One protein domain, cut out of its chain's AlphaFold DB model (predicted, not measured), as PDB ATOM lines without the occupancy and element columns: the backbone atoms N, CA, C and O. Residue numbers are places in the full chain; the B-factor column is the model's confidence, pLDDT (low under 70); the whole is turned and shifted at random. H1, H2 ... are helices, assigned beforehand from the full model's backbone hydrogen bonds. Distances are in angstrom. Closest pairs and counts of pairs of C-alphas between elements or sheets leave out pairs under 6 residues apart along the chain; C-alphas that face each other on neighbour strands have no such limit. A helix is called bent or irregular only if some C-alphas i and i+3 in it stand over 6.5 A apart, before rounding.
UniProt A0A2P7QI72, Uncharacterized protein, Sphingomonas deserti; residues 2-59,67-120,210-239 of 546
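Overview. This is residues 2 to 59, 67 to 120 and 210 to 239 of the 546 residues of an uncharacterized protein of Sphingomonas deserti (UniProt A0A2P7QI72). Picture one long helix, H1, as an arm running into a loose head of short helices, H2 to H8, while H9 comes back from the head beside H1. Residues 2 to 12, in H1, stick out free. The printed part has 142 residues with nine named helices, H1 to H9 in chain order, and no named strand; its class is all helix. It is loose, with a radius of gyration of the C-alphas of 20.3 A, and a rod spanning 72 by 34 by 23 A.

Along the chain. Find C-alpha 2 at (127.058, 210.644, 84.827); from there H1, residues 2 to 36, runs 49.9 A, with a kink of 47 degrees near residue 10. H1 is irregular, C-alphas 7 and 10 being 7.4 A apart, as is H2, residues 40 to 50, with C-alphas 46 and 49 at 7.8 A. Next come H3, 70 to 75; H4, 81 to 84; H5, 86 to 92; H6, 97 to 102; and H7, 111 to 117. H8, 214 to 225, measures 15.8 A, and H9, 227 to 239, 17.7 A, ending at C-alpha 239, (140.062, 204.416, 104.831).

Arrangement. Start at the hub, H2. It touches H4, closest C-alphas Gln 45 and Leu 84, 5.0 A, and residues 214 to 218 of H8, Pro 40 and Thr 218, 6.0 A. H2 and H5 only just touch, with 3 pairs of C-alphas within 8 A, closest Gln 45 and Arg 89, 6.5 A. H6 touches H5 only at the corner, Met 91 and Ile 98, 6.7 A. H3 and H7 are close to H2 but not clearly touching: Ala 48 and Gly 71, 7.7 A; Gly 41 and Leu 112, 6.1 A. H9 touches H1, Leu 25 and Pro 227, 6.1 A, at a shallow tilt of 26 degrees, opposite ways. Every O i to N i+4 pair is within hydrogen-bond range in H3, H5, H6, H7 and H8; H1 has 28 of 31, H2 5 of 7, H9 8 of 9, and H4 is too short for one.

Size, cuts and confidence. The farthest C-alphas, Ala 2 and Asp 120, are 73.6 A apart. Residues 60 to 66 and 121 to 209 are not printed, with C-alpha gaps of 11.0 A and 13.4 A. Of the links printed whole, none is long. Mean pLDDT of the printed part is 76.5; 37 residues are under 70, among them 99 to 120.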
ATOM      1  N   ALA A   2     126.697 209.703  83.751       87.88
ATOM      2  CA  ALA A   2     127.058 210.644  84.827       87.88
ATOM      3  C   ALA A   2     126.835 210.041  86.231       87.88
ATOM      4  O   ALA A   2     127.768 209.957  87.018       87.88
ATOM      5  N   GLU A   3     125.655 209.456  86.452       87.00
ATOM      6  CA  GLU A   3     125.300 208.777  87.707       87.00
ATOM      7  C   GLU A   3     126.262 207.635  88.094       87.00
ATOM      8  O   GLU A   3     126.509 207.421  89.275       87.00
ATOM      9  N   ALA A   4     126.868 206.928  87.127       86.75
ATOM     10  CA  ALA A   4     127.866 205.898  87.436       86.75
ATOM     11  C   ALA A   4     129.144 206.516  88.027       86.75
ATOM     12  O   ALA A   4     129.668 206.041  89.031       86.75
ATOM     13  N   TRP A   5     129.636 207.601  87.425       85.69
ATOM     14  CA  TRP A   5     130.852 208.282  87.879       85.69
ATOM     15  C   TRP A   5     130.668 208.958  89.243       85.69
ATOM     16  O   TRP A   5     131.571 208.889  90.079       85.69
ATOM     17  N   ASP A   6     129.483 209.509  89.511       85.31
ATOM     18  CA  ASP A   6     129.144 210.099  90.814       85.31
ATOM     19  C   ASP A   6     129.201 209.065  91.956       85.31
ATOM     20  O   ASP A   6     129.584 209.376  93.094       85.31
ATOM     21  N   GLN A   7     128.866 207.803  91.663       81.62
ATOM     22  CA  GLN A   7     128.965 206.717  92.638       81.62
ATOM     23  C   GLN A   7     130.436 206.392  92.970       81.62
ATOM     24  O   GLN A   7     130.776 206.219  94.143       81.62
ATOM     25  N   VAL A   8     131.338 206.370  91.984       82.62
ATOM     26  CA  VAL A   8     132.711 205.842  92.141       82.62
ATOM     27  C   VAL A   8     133.770 206.856  92.580       82.62
ATOM     28  O   VAL A   8     134.840 206.458  93.042       82.62
ATOM     29  N   GLU A   9     133.475 208.153  92.575       80.31
ATOM     30  CA  GLU A   9     134.446 209.207  92.911       80.31
ATOM     31  C   GLU A   9     135.155 209.016  94.280       80.31
ATOM     32  O   GLU A   9     136.322 209.375  94.464       80.31
ATOM     33  N   ALA A  10     134.484 208.433  95.280       74.56
ATOM     34  CA  ALA A  10     135.124 208.091  96.557       74.56
ATOM     35  C   ALA A  10     136.005 206.835  96.465       74.56
ATOM     36  O   ALA A  10     137.105 206.811  97.016       74.56
ATOM     37  N   VAL A  11     135.562 205.826  95.716       78.94
ATOM     38  CA  VAL A  11     136.303 204.577  95.503       78.94
ATOM     39  C   VAL A  11     137.609 204.843  94.754       78.94
ATOM     40  O   VAL A  11     138.641 204.264  95.082       78.94
ATOM     41  N   GLU A  12     137.624 205.775  93.801       81.62
ATOM     42  CA  GLU A  12     138.854 206.166  93.106       81.62
ATOM     43  C   GLU A  12     139.884 206.832  94.015       81.62
ATOM     44  O   GLU A  12     141.086 206.571  93.885       81.62
ATOM     45  N   ARG A  13     139.436 207.687  94.943       81.69
ATOM     46  CA  ARG A  13     140.321 208.286  95.953       81.69
ATOM     47  C   ARG A  13     140.969 207.193  96.799       81.69
ATOM     48  O   ARG A  13     142.193 207.189  96.932       81.69
ATOM     49  N   ASP A  14     140.177 206.231  97.259       81.44
ATOM     50  CA  ASP A  14     140.663 205.091  98.041       81.44
ATOM     51  C   ASP A  14     141.614 204.202  97.220       81.44
ATOM     52  O   ASP A  14     142.681 203.805  97.694       81.44
ATOM     53  N   ASN A  15     141.302 203.954  95.946       84.31
ATOM     54  CA  ASN A  15     142.146 203.170  95.043       84.31
ATOM     55  C   ASN A  15     143.467 203.862  94.701       84.31
ATOM     56  O   ASN A  15     144.464 203.182  94.447       84.31
ATOM     57  N   ARG A  16     143.516 205.199  94.678       86.75
ATOM     58  CA  ARG A  16     144.785 205.932  94.548       86.75
ATOM     59  C   ARG A  16     145.670 205.718  95.774       86.75
ATOM     60  O   ARG A  16     146.851 205.427  95.601       86.75
ATOM     61  N   LEU A  17     145.105 205.785  96.982       86.38
ATOM     62  CA  LEU A  17     145.844 205.515  98.222       86.38
ATOM     63  C   LEU A  17     146.361 204.072  98.275       86.38
ATOM     64  O   LEU A  17     147.527 203.847  98.587       86.38
ATOM     65  N   ARG A  18     145.529 203.098  97.890       87.12
ATOM     66  CA  ARG A  18     145.918 201.681  97.798       87.12
ATOM     67  C   ARG A  18     147.076 201.450  96.826       87.12
ATOM     68  O   ARG A  18     148.063 200.829  97.204       87.12
ATOM     69  N   ARG A  19     147.017 202.023  95.617       88.69
ATOM     70  CA  ARG A  19     148.107 201.935  94.622       88.69
ATOM     71  C   ARG A  19     149.414 202.550  95.128       88.69
ATOM     72  O   ARG A  19     150.482 201.968  94.956       88.69
ATOM     73  N   GLN A  20     149.338 203.705  95.790       90.56
ATOM     74  CA  GLN A  20     150.509 204.327  96.420       90.56
ATOM     75  C   GLN A  20     151.090 203.440  97.526       90.56
ATOM     76  O   GLN A  20     152.308 203.310  97.636       90.56
ATOM     77  N   ALA A  21     150.234 202.788  98.311       89.88
ATOM     78  CA  ALA A  21     150.661 201.868  99.354       89.88
ATOM     79  C   ALA A  21     151.293 200.584  98.806       89.88
ATOM     80  O   ALA A  21     152.266 200.121  99.387       89.88
ATOM     81  N   GLN A  22     150.807 200.044  97.683       89.88
ATOM     82  CA  GLN A  22     151.449 198.914  96.998       89.88
ATOM     83  C   GLN A  22     152.863 199.282  96.537       89.88
ATOM     84  O   GLN A  22     153.818 198.567  96.829       89.88
ATOM     85  N   MET A  23     153.030 200.451  95.907       90.94
ATOM     86  CA  MET A  23     154.359 200.945  95.535       90.94
ATOM     87  C   MET A  23     155.261 201.128  96.766       90.94
ATOM     88  O   MET A  23     156.428 200.735  96.754       90.94
ATOM     89  N   ALA A  24     154.725 201.700  97.849       91.50
ATOM     90  CA  ALA A  24     155.458 201.853  99.099       91.50
ATOM     91  C   ALA A  24     155.832 200.498  99.714       91.50
ATOM     92  O   ALA A  24     156.926 200.371 100.263       91.50
ATOM     93  N   LEU A  25     154.966 199.487  99.605       90.75
ATOM     94  CA  LEU A  25     155.208 198.135 100.094       90.75
ATOM     95  C   LEU A  25     156.380 197.490  99.355       90.75
ATOM     96  O   LEU A  25     157.296 197.008 100.014       90.75
ATOM     97  N   GLU A  26     156.420 197.562  98.027       89.56
ATOM     98  CA  GLU A  26     157.522 197.002  97.231       89.56
ATOM     99  C   GLU A  26     158.872 197.654  97.574       89.56
ATOM    100  O   GLU A  26     159.882 196.984  97.820       89.56
ATOM    101  N   VAL A  27     158.902 198.987  97.679       92.62
ATOM    102  CA  VAL A  27     160.126 199.727  98.031       92.62
ATOM    103  C   VAL A  27     160.563 199.432  99.468       92.62
ATOM    104  O   VAL A  27     161.749 199.213  99.735       92.62
ATOM    105  N   SER A  28     159.622 199.426 100.411       90.00
ATOM    106  CA  SER A  28     159.922 199.218 101.830       90.00
ATOM    107  C   SER A  28     160.260 197.768 102.163       90.00
ATOM    108  O   SER A  28     161.088 197.555 103.043       90.00
ATOM    109  N   SER A  29     159.716 196.786 101.441       90.12
ATOM    110  CA  SER A  29     160.047 195.365 101.617       90.12
ATOM    111  C   SER A  29     161.512 195.101 101.281       90.12
ATOM    112  O   SER A  29     162.237 194.534 102.096       90.12
ATOM    113  N   ASN A  30     162.001 195.662 100.170       90.00
ATOM    114  CA  ASN A  30     163.421 195.619  99.811       90.00
ATOM    115  C   ASN A  30     164.327 196.264 100.881       90.00
ATOM    116  O   ASN A  30     165.428 195.782 101.164       90.00
ATOM    117  N   LEU A  31     163.891 197.370 101.495       88.56
ATOM    118  CA  LEU A  31     164.629 198.004 102.596       88.56
ATOM    119  C   LEU A  31     164.568 197.175 103.884       88.56
ATOM    120  O   LEU A  31     165.561 197.092 104.607       88.56
ATOM    121  N   TYR A  32     163.426 196.555 104.164       90.00
ATOM    122  CA  TYR A  32     163.203 195.727 105.341       90.00
ATOM    123  C   TYR A  32     164.037 194.442 105.304       90.00
ATOM    124  O   TYR A  32     164.628 194.082 106.319       90.00
ATOM    125  N   GLU A  33     164.208 193.808 104.142       90.06
ATOM    126  CA  GLU A  33     165.138 192.680 103.984       90.06
ATOM    127  C   GLU A  33     166.581 193.072 104.324       90.06
ATOM    128  O   GLU A  33     167.267 192.376 105.077       90.06
ATOM    129  N   ARG A  34     167.026 194.246 103.854       88.12
ATOM    130  CA  ARG A  34     168.353 194.783 104.195       88.12
ATOM    131  C   ARG A  34     168.490 195.089 105.683       88.12
ATOM    132  O   ARG A  34     169.572 194.905 106.229       88.12
ATOM    133  N   LEU A  35     167.423 195.556 106.336       86.75
ATOM    134  CA  LEU A  35     167.394 195.765 107.786       86.75
ATOM    135  C   LEU A  35     167.440 194.435 108.550       86.75
ATOM    136  O   LEU A  35     168.142 194.340 109.551       86.75
ATOM    137  N   ASN A  36     166.751 193.400 108.067       86.50
ATOM    138  CA  ASN A  36     166.738 192.078 108.693       86.50
ATOM    139  C   ASN A  36     168.087 191.365 108.643       86.50
ATOM    140  O   ASN A  36     168.390 190.612 109.570       86.50
ATOM    141  N   ALA A  37     168.879 191.629 107.602       86.62
ATOM    142  CA  ALA A  37     170.237 191.119 107.444       86.62
ATOM    143  C   ALA A  37     171.271 191.804 108.364       86.62
ATOM    144  O   ALA A  37     172.425 191.375 108.413       86.62
ATOM    145  N   LEU A  38     170.900 192.877 109.077       83.19
ATOM    146  CA  LEU A  38     171.792 193.540 110.028       83.19
ATOM    147  C   LEU A  38     171.901 192.754 111.338       83.19
ATOM    148  O   LEU A  38     170.929 192.194 111.843       83.19
ATOM    149  N   ASP A  39     173.094 192.808 111.922       81.88
ATOM    150  CA  ASP A  39     173.344 192.362 113.291       81.88
ATOM    151  C   ASP A  39     172.454 193.127 114.297       81.88
ATOM    152  O   ASP A  39     172.215 194.325 114.086       81.88
ATOM    153  N   PRO A  40     171.991 192.503 115.399       78.94
ATOM    154  CA  PRO A  40     171.113 193.147 116.377       78.94
ATOM    155  C   PRO A  40     171.629 194.499 116.903       78.94
ATOM    156  O   PRO A  40     170.858 195.454 117.030       78.94
ATOM    157  N   GLY A  41     172.943 194.642 117.125       77.12
ATOM    158  CA  GLY A  41     173.533 195.915 117.556       77.12
ATOM    159  C   GLY A  41     173.503 196.987 116.461       77.12
ATOM    160  O   GLY A  41     173.192 198.154 116.715       77.12
ATOM    161  N   ALA A  42     173.769 196.594 115.214       78.94
ATOM    162  CA  ALA A  42     173.690 197.491 114.064       78.94
ATOM    163  C   ALA A  42     172.242 197.914 113.764       78.94
ATOM    164  O   ALA A  42     172.009 199.072 113.408       78.94
ATOM    165  N   LEU A  43     171.271 197.013 113.946       83.94
ATOM    166  CA  LEU A  43     169.846 197.306 113.797       83.94
ATOM    167  C   LEU A  43     169.398 198.386 114.788       83.94
ATOM    168  O   LEU A  43     168.757 199.356 114.376       83.94
ATOM    169  N   LEU A  44     169.790 198.274 116.062       83.06
ATOM    170  CA  LEU A  44     169.494 199.281 117.086       83.06
ATOM    171  C   LEU A  44     170.055 200.664 116.720       83.06
ATOM    172  O   LEU A  44     169.350 201.664 116.836       83.06
ATOM    173  N   GLN A  45     171.284 200.739 116.203       83.25
ATOM    174  CA  GLN A  45     171.882 202.016 115.782       83.25
ATOM    175  C   GLN A  45     171.234 202.616 114.530       83.25
ATOM    176  O   GLN A  45     171.193 203.836 114.373       83.25
ATOM    177  N   VAL A  46     170.784 201.782 113.589       85.06
ATOM    178  CA  VAL A  46     170.135 202.244 112.350       85.06
ATOM    179  C   VAL A  46     168.716 202.739 112.624       85.06
ATOM    180  O   VAL A  46     168.300 203.738 112.043       85.06
ATOM    181  N   THR A  47     168.000 202.064 113.522       86.31
ATOM    182  CA  THR A  47     166.592 202.345 113.844       86.31
ATOM    183  C   THR A  47     166.405 203.368 114.966       86.31
ATOM    184  O   THR A  47     165.262 203.693 115.279       86.31
ATOM    185  N   ALA A  48     167.488 203.934 115.516       84.00
ATOM    186  CA  ALA A  48     167.450 204.903 116.617       84.00
ATOM    187  C   ALA A  48     166.415 206.041 116.451       84.00
ATOM    188  O   ALA A  48     165.689 206.310 117.406       84.00
ATOM    189  N   PRO A  49     166.232 206.664 115.263       84.94
ATOM    190  CA  PRO A  49     165.217 207.712 115.085       84.94
ATOM    191  C   PRO A  49     163.762 207.233 115.215       84.94
ATOM    192  O   PRO A  49     162.858 208.049 115.373       84.94
ATOM    193  N   ALA A  50     163.512 205.926 115.104       82.94
ATOM    194  CA  ALA A  50     162.178 205.336 115.184       82.94
ATOM    195  C   ALA A  50     161.841 204.800 116.586       82.94
ATOM    196  O   ALA A  50     160.680 204.489 116.841       82.94
ATOM    197  N   HIS A  51     162.817 204.703 117.499       85.25
ATOM    198  CA  HIS A  51     162.643 204.061 118.810       85.25
ATOM    199  C   HIS A  51     161.536 204.702 119.657       85.25
ATOM    200  O   HIS A  51     160.803 203.981 120.330       85.25
ATOM    201  N   ASP A  52     161.345 206.020 119.571       82.62
ATOM    202  CA  ASP A  52     160.281 206.727 120.300       82.62
ATOM    203  C   ASP A  52     158.871 206.462 119.742       82.62
ATOM    204  O   ASP A  52     157.887 206.603 120.463       82.62
ATOM    205  N   ARG A  53     158.759 206.058 118.469       80.75
ATOM    206  CA  ARG A  53     157.475 205.801 117.790       80.75
ATOM    207  C   ARG A  53     157.054 204.332 117.841       80.75
ATOM    208  O   ARG A  53     155.914 204.012 117.520       80.75
ATOM    209  N   VAL A  54     157.967 203.434 118.212       82.06
ATOM    210  CA  VAL A  54     157.692 201.999 118.312       82.06
ATOM    211  C   VAL A  54     157.256 201.670 119.737       82.06
ATOM    212  O   VAL A  54     158.071 201.636 120.658       82.06
ATOM    213  N   GLY A  55     155.956 201.428 119.911       75.75
ATOM    214  CA  GLY A  55     155.373 200.990 121.179       75.75
ATOM    215  C   GLY A  55     155.619 199.506 121.463       75.75
ATOM    216  O   GLY A  55     155.616 198.671 120.548       75.75
ATOM    217  N   ARG A  56     155.791 199.167 122.742       69.44
ATOM    218  CA  ARG A  56     155.979 197.791 123.219       69.44
ATOM    219  C   ARG A  56     154.749 196.907 122.943       69.44
ATOM    220  O   ARG A  56     153.618 197.386 122.947       69.44
ATOM    221  N   GLU A  57     154.963 195.616 122.691       56.97
ATOM    222  CA  GLU A  57     153.909 194.601 122.831       56.97
ATOM    223  C   GLU A  57     153.766 194.257 124.314       56.97
ATOM    224  O   GLU A  57     154.662 193.680 124.932       56.97
ATOM    225  N   THR A  58     152.653 194.661 124.915       51.78
ATOM    226  CA  THR A  58     152.322 194.302 126.291       51.78
ATOM    227  C   THR A  58     151.089 193.414 126.284       51.78
ATOM    228  O   THR A  58     149.966 193.898 126.155       51.78
ATOM    229  N   SER A  59     151.289 192.106 126.417       39.12
ATOM    230  CA  SER A  59     150.211 191.182 126.752       39.12
ATOM    231  C   SER A  59     149.863 191.335 128.241       39.12
ATOM    232  O   SER A  59     150.684 191.068 129.116       39.12
ATOM    233  N   GLY A  67     153.230 201.605 129.549       50.59
ATOM    234  CA  GLY A  67     153.296 201.642 128.089       50.59
ATOM    235  C   GLY A  67     154.498 202.440 127.581       50.59
ATOM    236  O   GLY A  67     154.336 203.550 127.092       50.59
ATOM    237  N   GLY A  68     155.701 201.880 127.704       65.31
ATOM    238  CA  GLY A  68     156.928 202.516 127.225       65.31
ATOM    239  C   GLY A  68     157.216 202.242 125.746       65.31
ATOM    240  O   GLY A  68     156.941 201.155 125.225       65.31
ATOM    241  N   SER A  69     157.801 203.227 125.062       79.62
ATOM    242  CA  SER A  69     158.382 203.045 123.727       79.62
ATOM    243  C   SER A  69     159.724 202.305 123.810       79.62
ATOM    244  O   SER A  69     160.371 202.268 124.861       79.62
ATOM    245  N   VAL A  70     160.198 201.746 122.691       81.62
ATOM    246  CA  VAL A  70     161.558 201.171 122.617       81.62
ATOM    247  C   VAL A  70     162.612 202.216 123.023       81.62
ATOM    248  O   VAL A  70     163.593 201.884 123.687       81.62
ATOM    249  N   GLY A  71     162.387 203.494 122.703       79.50
ATOM    250  CA  GLY A  71     163.280 204.599 123.068       79.50
ATOM    251  C   GLY A  71     163.323 204.874 124.568       79.50
ATOM    252  O   GLY A  71     164.361 205.250 125.112       79.50
ATOM    253  N   GLU A  72     162.220 204.653 125.275       76.38
ATOM    254  CA  GLU A  72     162.201 204.705 126.734       76.38
ATOM    255  C   GLU A  72     162.963 203.531 127.361       76.38
ATOM    256  O   GLU A  72     163.754 203.738 128.278       76.38
ATOM    257  N   GLN A  73     162.816 202.323 126.815       77.38
ATOM    258  CA  GLN A  73     163.545 201.145 127.292       77.38
ATOM    259  C   GLN A  73     165.061 201.295 127.124       77.38
ATOM    260  O   GLN A  73     165.820 200.949 128.028       77.38
ATOM    261  N   VAL A  74     165.513 201.859 126.000       77.88
ATOM    262  CA  VAL A  74     166.937 202.142 125.796       77.88
ATOM    263  C   VAL A  74     167.435 203.218 126.764       77.88
ATOM    264  O   VAL A  74     168.504 203.048 127.344       77.88
ATOM    265  N   ARG A  75     166.664 204.288 127.000       76.06
ATOM    266  CA  ARG A  75     167.044 205.360 127.942       76.06
ATOM    267  C   ARG A  75     167.100 204.908 129.399       76.06
ATOM    268  O   ARG A  75     167.887 205.465 130.154       76.06
ATOM    269  N   ARG A  76     166.274 203.930 129.781       73.19
ATOM    270  CA  ARG A  76     166.285 203.306 131.115       73.19
ATOM    271  C   ARG A  76     167.374 202.234 131.269       73.19
ATOM    272  O   ARG A  76     167.592 201.757 132.375       73.19
ATOM    273  N   SER A  77     168.030 201.827 130.182       73.31
ATOM    274  CA  SER A  77     169.093 200.816 130.225       73.31
ATOM    275  C   SER A  77     170.462 201.412 130.559       73.31
ATOM    276  O   SER A  77     170.682 202.614 130.430       73.31
ATOM    277  N   ALA A  78     171.422 200.549 130.903       68.94
ATOM    278  CA  ALA A  78     172.821 200.920 131.146       68.94
ATOM    279  C   ALA A  78     173.579 201.422 129.892       68.94
ATOM    280  O   ALA A  78     174.779 201.687 129.953       68.94
ATOM    281  N   LEU A  79     172.919 201.521 128.730       69.94
ATOM    282  CA  LEU A  79     173.544 201.965 127.488       69.94
ATOM    283  C   LEU A  79     173.809 203.479 127.491       69.94
ATOM    284  O   LEU A  79     172.875 204.275 127.605       69.94
ATOM    285  N   PRO A  80     175.052 203.924 127.230       68.50
ATOM    286  CA  PRO A  80     175.335 205.331 126.989       68.50
ATOM    287  C   PRO A  80     174.593 205.838 125.747       68.50
ATOM    288  O   PRO A  80     174.699 205.245 124.675       68.50
ATOM    289  N   ASN A  81     173.933 207.000 125.824       65.50
ATOM    290  CA  ASN A  81     173.252 207.610 124.663       65.50
ATOM    291  C   ASN A  81     174.187 207.822 123.455       65.50
ATOM    292  O   ASN A  81     173.759 207.783 122.301       65.50
ATOM    293  N   ALA A  82     175.487 208.009 123.712       70.62
ATOM    294  CA  ALA A  82     176.506 208.115 122.675       70.62
ATOM    295  C   ALA A  82     176.641 206.832 121.830       70.62
ATOM    296  O   ALA A  82     177.009 206.928 120.660       70.62
ATOM    297  N   ALA A  83     176.287 205.660 122.372       72.88
ATOM    298  CA  ALA A  83     176.353 204.367 121.688       72.88
ATOM    299  C   ALA A  83     175.373 204.258 120.502       72.88
ATOM    300  O   ALA A  83     175.623 203.510 119.554       72.88
ATOM    301  N   LEU A  84     174.293 205.049 120.516       75.88
ATOM    302  CA  LEU A  84     173.335 205.173 119.411       75.88
ATOM    303  C   LEU A  84     173.607 206.374 118.492       75.88
ATOM    304  O   LEU A  84     172.898 206.579 117.506       75.88
ATOM    305  N   SER A  85     174.637 207.173 118.779       78.94
ATOM    306  CA  SER A  85     174.961 208.345 117.970       78.94
ATOM    307  C   SER A  85     175.466 207.966 116.573       78.94
ATOM    308  O   SER A  85     176.099 206.928 116.354       78.94
ATOM    309  N   VAL A  86     175.265 208.871 115.610       75.62
ATOM    310  CA  VAL A  86     175.784 208.710 114.241       75.62
ATOM    311  C   VAL A  86     177.316 208.608 114.230       75.62
ATOM    312  O   VAL A  86     177.866 207.857 113.422       75.62
ATOM    313  N   GLY A  87     177.998 209.335 115.124       76.62
ATOM    314  CA  GLY A  87     179.457 209.326 115.258       76.62
ATOM    315  C   GLY A  87     179.988 207.966 115.707       76.62
ATOM    316  O   GLY A  87     180.822 207.379 115.018       76.62
ATOM    317  N   PHE A  88     179.427 207.420 116.786       77.44
ATOM    318  CA  PHE A  88     179.793 206.094 117.284       77.44
ATOM    319  C   PHE A  88     179.469 205.006 116.252       77.44
ATOM    320  O   PHE A  88     180.341 204.216 115.899       77.44
ATOM    321  N   ARG A  89     178.284 205.061 115.624       77.50
ATOM    322  CA  ARG A  89     177.912 204.168 114.514       77.50
ATOM    323  C   ARG A  89     178.922 204.212 113.360       77.50
ATOM    324  O   ARG A  89     179.187 203.183 112.752       77.50
ATOM    325  N   ARG A  90     179.467 205.374 112.975       75.88
ATOM    326  CA  ARG A  90     180.480 205.449 111.894       75.88
ATOM    327  C   ARG A  90     181.781 204.744 112.283       75.88
ATOM    328  O   ARG A  90     182.384 204.098 111.430       75.88
ATOM    329  N   MET A  91     182.176 204.833 113.550       74.50
ATOM    330  CA  MET A  91     183.382 204.189 114.076       74.50
ATOM    331  C   MET A  91     183.211 202.671 114.234       74.50
ATOM    332  O   MET A  91     184.157 201.929 113.980       74.50
ATOM    333  N   THR A  92     182.005 202.198 114.571       74.69
ATOM    334  CA  THR A  92     181.726 200.788 114.896       74.69
ATOM    335  C   THR A  92     181.101 199.955 113.771       74.69
ATOM    336  O   THR A  92     180.709 198.816 114.003       74.69
ATOM    337  N   ARG A  93     180.986 200.474 112.540       72.69
ATOM    338  CA  ARG A  93     180.504 199.692 111.380       72.69
ATOM    339  C   ARG A  93     181.535 198.656 110.928       72.69
ATOM    340  O   ARG A  93     182.718 198.965 110.865       72.69
ATOM    341  N   LYS A  94     181.061 197.498 110.451       68.62
ATOM    342  CA  LYS A  94     181.865 196.362 109.941       68.62
ATOM    343  C   LYS A  94     183.002 196.741 108.971       68.62
ATOM    344  O   LYS A  94     184.034 196.084 108.962       68.62
ATOM    345  N   HIS A  95     182.838 197.804 108.181       68.06
ATOM    346  CA  HIS A  95     183.837 198.284 107.210       68.06
ATOM    347  C   HIS A  95     184.543 199.587 107.626       68.06
ATOM    348  O   HIS A  95     185.067 200.297 106.771       68.06
ATOM    349  N   SER A  96     184.530 199.958 108.909       76.19
ATOM    350  CA  SER A  96     185.272 201.138 109.356       76.19
ATOM    351  C   SER A  96     186.785 200.864 109.319       76.19
ATOM    352  O   SER A  96     187.210 199.748 109.631       76.19
ATOM    353  N   PRO A  97     187.625 201.869 109.009       71.06
ATOM    354  CA  PRO A  97     189.082 201.712 109.036       71.06
ATOM    355  C   PRO A  97     189.612 201.269 110.407       71.06
ATOM    356  O   PRO A  97     190.664 200.645 110.497       71.06
ATOM    357  N   ILE A  98     188.882 201.594 111.479       71.00
ATOM    358  CA  ILE A  98     189.224 201.245 112.861       71.00
ATOM    359  C   ILE A  98     188.996 199.749 113.096       71.00
ATOM    360  O   ILE A  98     189.898 199.063 113.568       71.00
ATOM    361  N   LEU A  99     187.829 199.222 112.711       68.12
ATOM    362  CA  LEU A  99     187.520 197.798 112.873       68.12
ATOM    363  C   LEU A  99     188.298 196.906 111.899       68.12
ATOM    364  O   LEU A  99     188.701 195.811 112.278       68.12
ATOM    365  N   GLN A 100     188.592 197.387 110.687       68.69
ATOM    366  CA  GLN A 100     189.469 196.680 109.745       68.69
ATOM    367  C   GLN A 100     190.897 196.519 110.283       68.69
ATOM    368  O   GLN A 100     191.538 195.506 110.020       68.69
ATOM    369  N   ARG A 101     191.386 197.490 111.068       67.88
ATOM    370  CA  ARG A 101     192.704 197.424 111.724       67.88
ATOM    371  C   ARG A 101     192.715 196.561 112.988       67.88
ATOM    372  O   ARG A 101     193.767 196.047 113.341       67.88
ATOM    373  N   LEU A 102     191.570 196.401 113.653       66.19
ATOM    374  CA  LEU A 102     191.413 195.580 114.861       66.19
ATOM    375  C   LEU A 102     191.243 194.075 114.572       66.19
ATOM    376  O   LEU A 102     191.301 193.282 115.505       66.19
ATOM    377  N   GLY A 103     191.089 193.682 113.301       55.34
ATOM    378  CA  GLY A 103     190.997 192.287 112.865       55.34
ATOM    379  C   GLY A 103     189.586 191.704 113.002       55.34
ATOM    380  O   GLY A 103     189.064 191.525 114.098       55.34
ATOM    381  N   THR A 104     188.955 191.368 111.875       54.53
ATOM    382  CA  THR A 104     187.646 190.697 111.831       54.53
ATOM    383  C   THR A 104     187.829 189.180 111.832       54.53
ATOM    384  O   THR A 104     187.750 188.543 110.783       54.53
ATOM    385  N   GLY A 105     188.121 188.597 112.994       49.53
ATOM    386  CA  GLY A 105     187.929 187.159 113.203       49.53
ATOM    387  C   GLY A 105     186.445 186.852 113.423       49.53
ATOM    388  O   GLY A 105     185.736 187.678 113.998       49.53
ATOM    389  N   ASP A 106     185.985 185.668 113.016       46.28
ATOM    390  CA  ASP A 106     184.577 185.204 113.033       46.28
ATOM    391  C   ASP A 106     183.946 185.071 114.447       46.28
ATOM    392  O   ASP A 106     182.854 184.544 114.622       46.28
ATOM    393  N   GLY A 107     184.636 185.575 115.477       49.38
ATOM    394  CA  GLY A 107     184.198 185.640 116.873       49.38
ATOM    395  C   GLY A 107     184.590 186.940 117.588       49.38
ATOM    396  O   GLY A 107     184.574 186.985 118.817       49.38
ATOM    397  N   ALA A 108     184.980 187.998 116.863       49.84
ATOM    398  CA  ALA A 108     185.268 189.294 117.478       49.84
ATOM    399  C   ALA A 108     183.953 189.932 117.973       49.84
ATOM    400  O   ALA A 108     183.080 190.237 117.154       49.84
ATOM    401  N   PRO A 109     183.771 190.146 119.291       52.66
ATOM    402  CA  PRO A 109     182.518 190.670 119.808       52.66
ATOM    403  C   PRO A 109     182.333 192.102 119.307       52.66
ATOM    404  O   PRO A 109     183.230 192.941 119.444       52.66
ATOM    405  N   GLN A 110     181.168 192.385 118.717       62.19
ATOM    406  CA  GLN A 110     180.849 193.734 118.263       62.19
ATOM    407  C   GLN A 110     181.041 194.706 119.437       62.19
ATOM    408  O   GLN A 110     180.609 194.403 120.552       62.19
ATOM    409  N   PRO A 111     181.680 195.871 119.237       63.06
ATOM    410  CA  PRO A 111     181.990 196.799 120.325       63.06
ATOM    411  C   PRO A 111     180.738 197.220 121.110       63.06
ATOM    412  O   PRO A 111     180.827 197.439 122.311       63.06
ATOM    413  N   LEU A 112     179.564 197.239 120.467       63.88
ATOM    414  CA  LEU A 112     178.274 197.398 121.141       63.88
ATOM    415  C   LEU A 112     177.855 196.197 121.992       63.88
ATOM    416  O   LEU A 112     177.377 196.391 123.100       63.88
ATOM    417  N   ALA A 113     178.029 194.970 121.500       61.38
ATOM    418  CA  ALA A 113     177.703 193.765 122.255       61.38
ATOM    419  C   ALA A 113     178.571 193.650 123.520       61.38
ATOM    420  O   ALA A 113     178.060 193.277 124.570       61.38
ATOM    421  N   ARG A 114     179.850 194.066 123.460       63.22
ATOM    422  CA  ARG A 114     180.698 194.201 124.662       63.22
ATOM    423  C   ARG A 114     180.193 195.288 125.606       63.22
ATOM    424  O   ARG A 114     180.086 195.033 126.794       63.22
ATOM    425  N   LEU A 115     179.846 196.464 125.079       62.97
ATOM    426  CA  LEU A 115     179.333 197.584 125.879       62.97
ATOM    427  C   LEU A 115     178.031 197.233 126.624       62.97
ATOM    428  O   LEU A 115     177.731 197.824 127.654       62.97
ATOM    429  N   ILE A 116     177.259 196.283 126.087       60.88
ATOM    430  CA  ILE A 116     176.016 195.781 126.683       60.88
ATOM    431  C   ILE A 116     176.283 194.628 127.663       60.88
ATOM    432  O   ILE A 116     175.611 194.540 128.686       60.88
ATOM    433  N   ALA A 117     177.258 193.757 127.374       56.97
ATOM    434  CA  ALA A 117     177.612 192.611 128.217       56.97
ATOM    435  C   ALA A 117     178.424 192.991 129.470       56.97
ATOM    436  O   ALA A 117     178.320 192.315 130.489       56.97
ATOM    437  N   THR A 118     179.214 194.064 129.405       55.50
ATOM    438  CA  THR A 118     179.967 194.627 130.537       55.50
ATOM    439  C   THR A 118     179.640 196.117 130.661       55.50
ATOM    440  O   THR A 118     180.367 196.952 130.107       55.50
ATOM    441  N   PRO A 119     178.523 196.484 131.316       53.44
ATOM    442  CA  PRO A 119     178.196 197.877 131.579       53.44
ATOM    443  C   PRO A 119     179.127 198.424 132.675       53.44
ATOM    444  O   PRO A 119     178.739 198.548 133.829       53.44
ATOM    445  N   ASP A 120     180.371 198.756 132.327       45.62
ATOM    446  CA  ASP A 120     181.356 199.330 133.267       45.62
ATOM    447  C   ASP A 120     181.083 200.810 133.605       45.62
ATOM    448  O   ASP A 120     181.838 201.448 134.339       45.62
ATOM    449  N   PRO A 210     168.648 197.979 134.220       63.19
ATOM    450  CA  PRO A 210     168.236 196.691 133.692       63.19
ATOM    451  C   PRO A 210     168.982 196.394 132.393       63.19
ATOM    452  O   PRO A 210     169.058 197.235 131.488       63.19
ATOM    453  N   THR A 211     169.542 195.187 132.302       65.62
ATOM    454  CA  THR A 211     170.266 194.737 131.115       65.62
ATOM    455  C   THR A 211     169.321 194.749 129.919       65.62
ATOM    456  O   THR A 211     168.226 194.183 129.963       65.62
ATOM    457  N   LEU A 212     169.725 195.414 128.834       69.88
ATOM    458  CA  LEU A 212     168.894 195.513 127.642       69.88
ATOM    459  C   LEU A 212     168.813 194.139 126.957       69.88
ATOM    460  O   LEU A 212     169.807 193.658 126.415       69.88
ATOM    461  N   ALA A 213     167.630 193.523 126.936       77.38
ATOM    462  CA  ALA A 213     167.381 192.295 126.182       77.38
ATOM    463  C   ALA A 213     167.343 192.593 124.670       77.38
ATOM    464  O   ALA A 213     166.274 192.754 124.077       77.38
ATOM    465  N   ILE A 214     168.525 192.703 124.052       74.56
ATOM    466  CA  ILE A 214     168.710 193.080 122.640       74.56
ATOM    467  C   ILE A 214     167.856 192.208 121.722       74.56
ATOM    468  O   ILE A 214     167.221 192.735 120.811       74.56
ATOM    469  N   ASP A 215     167.800 190.901 121.974       78.38
ATOM    470  CA  ASP A 215     167.080 189.957 121.118       78.38
ATOM    471  C   ASP A 215     165.567 190.200 121.144       78.38
ATOM    472  O   ASP A 215     164.922 190.198 120.097       78.38
ATOM    473  N   GLN A 216     165.003 190.516 122.315       79.75
ATOM    474  CA  GLN A 216     163.579 190.837 122.456       79.75
ATOM    475  C   GLN A 216     163.227 192.169 121.787       79.75
ATOM    476  O   GLN A 216     162.191 192.285 121.129       79.75
ATOM    477  N   ILE A 217     164.095 193.176 121.911       81.62
ATOM    478  CA  ILE A 217     163.883 194.486 121.277       81.62
ATOM    479  C   ILE A 217     164.059 194.384 119.768       81.62
ATOM    480  O   ILE A 217     163.282 194.965 119.018       81.62
ATOM    481  N   THR A 218     165.043 193.616 119.313       82.44
ATOM    482  CA  THR A 218     165.276 193.341 117.894       82.44
ATOM    483  C   THR A 218     164.078 192.608 117.302       82.44
ATOM    484  O   THR A 218     163.589 193.021 116.254       82.44
ATOM    485  N   ALA A 219     163.541 191.592 117.984       83.19
ATOM    486  CA  ALA A 219     162.309 190.920 117.575       83.19
ATOM    487  C   ALA A 219     161.121 191.896 117.519       83.19
ATOM    488  O   ALA A 219     160.433 191.964 116.504       83.19
ATOM    489  N   THR A 220     160.945 192.728 118.552       84.62
ATOM    490  CA  THR A 220     159.887 193.754 118.602       84.62
ATOM    491  C   THR A 220     160.019 194.755 117.450       84.62
ATOM    492  O   THR A 220     159.034 195.056 116.781       84.62
ATOM    493  N   LEU A 221     161.228 195.254 117.170       85.00
ATOM    494  CA  LEU A 221     161.502 196.185 116.073       85.00
ATOM    495  C   LEU A 221     161.245 195.536 114.714       85.00
ATOM    496  O   LEU A 221     160.620 196.167 113.869       85.00
ATOM    497  N   LYS A 222     161.677 194.287 114.507       86.75
ATOM    498  CA  LYS A 222     161.415 193.546 113.265       86.75
ATOM    499  C   LYS A 222     159.910 193.396 113.038       86.75
ATOM    500  O   LYS A 222     159.407 193.831 112.008       86.75
ATOM    501  N   THR A 223     159.164 192.924 114.034       85.94
ATOM    502  CA  THR A 223     157.702 192.789 113.938       85.94
ATOM    503  C   THR A 223     157.008 194.133 113.693       85.94
ATOM    504  O   THR A 223     156.173 194.252 112.798       85.94
ATOM    505  N   ARG A 224     157.368 195.181 114.447       85.88
ATOM    506  CA  ARG A 224     156.716 196.500 114.375       85.88
ATOM    507  C   ARG A 224     157.099 197.321 113.145       85.88
ATOM    508  O   ARG A 224     156.335 198.209 112.785       85.88
ATOM    509  N   LEU A 225     158.251 197.064 112.526       87.75
ATOM    510  CA  LEU A 225     158.700 197.735 111.300       87.75
ATOM    511  C   LEU A 225     158.390 196.933 110.033       87.75
ATOM    512  O   LEU A 225     158.708 197.406 108.945       87.75
ATOM    513  N   ASN A 226     157.778 195.754 110.155       88.56
ATOM    514  CA  ASN A 226     157.456 194.913 109.012       88.56
ATOM    515  C   ASN A 226     156.460 195.621 108.066       88.56
ATOM    516  O   ASN A 226     155.291 195.809 108.434       88.56
ATOM    517  N   PRO A 227     156.876 196.007 106.847       87.94
ATOM    518  CA  PRO A 227     156.038 196.797 105.955       87.94
ATOM    519  C   PRO A 227     154.801 196.036 105.469       87.94
ATOM    520  O   PRO A 227     153.760 196.667 105.282       87.94
ATOM    521  N   SER A 228     154.868 194.703 105.350       84.62
ATOM    522  CA  SER A 228     153.743 193.879 104.880       84.62
ATOM    523  C   SER A 228     152.560 193.845 105.842       84.62
ATOM    524  O   SER A 228     151.450 193.538 105.425       84.62
ATOM    525  N   ILE A 229     152.773 194.215 107.106       85.06
ATOM    526  CA  ILE A 229     151.718 194.315 108.119       85.06
ATOM    527  C   ILE A 229     151.337 195.785 108.333       85.06
ATOM    528  O   ILE A 229     150.162 196.148 108.318       85.06
ATOM    529  N   ARG A 230     152.335 196.665 108.499       86.81
ATOM    530  CA  ARG A 230     152.098 198.057 108.914       86.81
ATOM    531  C   ARG A 230     151.474 198.929 107.833       86.81
ATOM    532  O   ARG A 230     150.672 199.798 108.170       86.81
ATOM    533  N   LEU A 231     151.840 198.741 106.565       85.81
ATOM    534  CA  LEU A 231     151.282 199.551 105.479       85.81
ATOM    535  C   LEU A 231     149.795 199.241 105.255       85.81
ATOM    536  O   LEU A 231     149.011 200.191 105.251       85.81
ATOM    537  N   PRO A 232     149.360 197.968 105.182       84.69
ATOM    538  CA  PRO A 232     147.936 197.646 105.189       84.69
ATOM    539  C   PRO A 232     147.153 198.205 106.379       84.69
ATOM    540  O   PRO A 232     146.053 198.717 106.189       84.69
ATOM    541  N   GLU A 233     147.701 198.147 107.598       83.00
ATOM    542  CA  GLU A 233     147.060 198.724 108.792       83.00
ATOM    543  C   GLU A 233     146.936 200.256 108.718       83.00
ATOM    544  O   GLU A 233     145.901 200.828 109.061       83.00
ATOM    545  N   ALA A 234     147.977 200.945 108.249       83.19
ATOM    546  CA  ALA A 234     147.956 202.398 108.101       83.19
ATOM    547  C   ALA A 234     146.938 202.844 107.038       83.19
ATOM    548  O   ALA A 234     146.162 203.773 107.254       83.19
ATOM    549  N   VAL A 235     146.886 202.142 105.907       84.25
ATOM    550  CA  VAL A 235     145.915 202.428 104.843       84.25
ATOM    551  C   VAL A 235     144.503 202.090 105.312       84.25
ATOM    552  O   VAL A 235     143.581 202.869 105.082       84.25
ATOM    553  N   SER A 236     144.311 200.970 106.017       76.81
ATOM    554  CA  SER A 236     142.998 200.595 106.541       76.81
ATOM    555  C   SER A 236     142.473 201.632 107.526       76.81
ATOM    556  O   SER A 236     141.352 202.095 107.331       76.81
ATOM    557  N   THR A 237     143.271 202.083 108.499       79.00
ATOM    558  CA  THR A 237     142.888 203.150 109.448       79.00
ATOM    559  C   THR A 237     142.520 204.459 108.748       79.00
ATOM    560  O   THR A 237     141.505 205.060 109.095       79.00
ATOM    561  N   GLN A 238     143.244 204.848 107.696       76.94
ATOM    562  CA  GLN A 238     142.928 206.038 106.900       76.94
ATOM    563  C   GLN A 238     141.622 205.902 106.085       76.94
ATOM    564  O   GLN A 238     140.914 206.887 105.891       76.94
ATOM    565  N   MET A 239     141.258 204.690 105.648       70.00
ATOM    566  CA  MET A 239     140.062 204.416 104.831       70.00
ATOM    567  C   MET A 239     138.746 204.258 105.622       70.00
ATOM    568  O   MET A 239     137.687 204.115 105.004       70.00
TER     569      MET A 239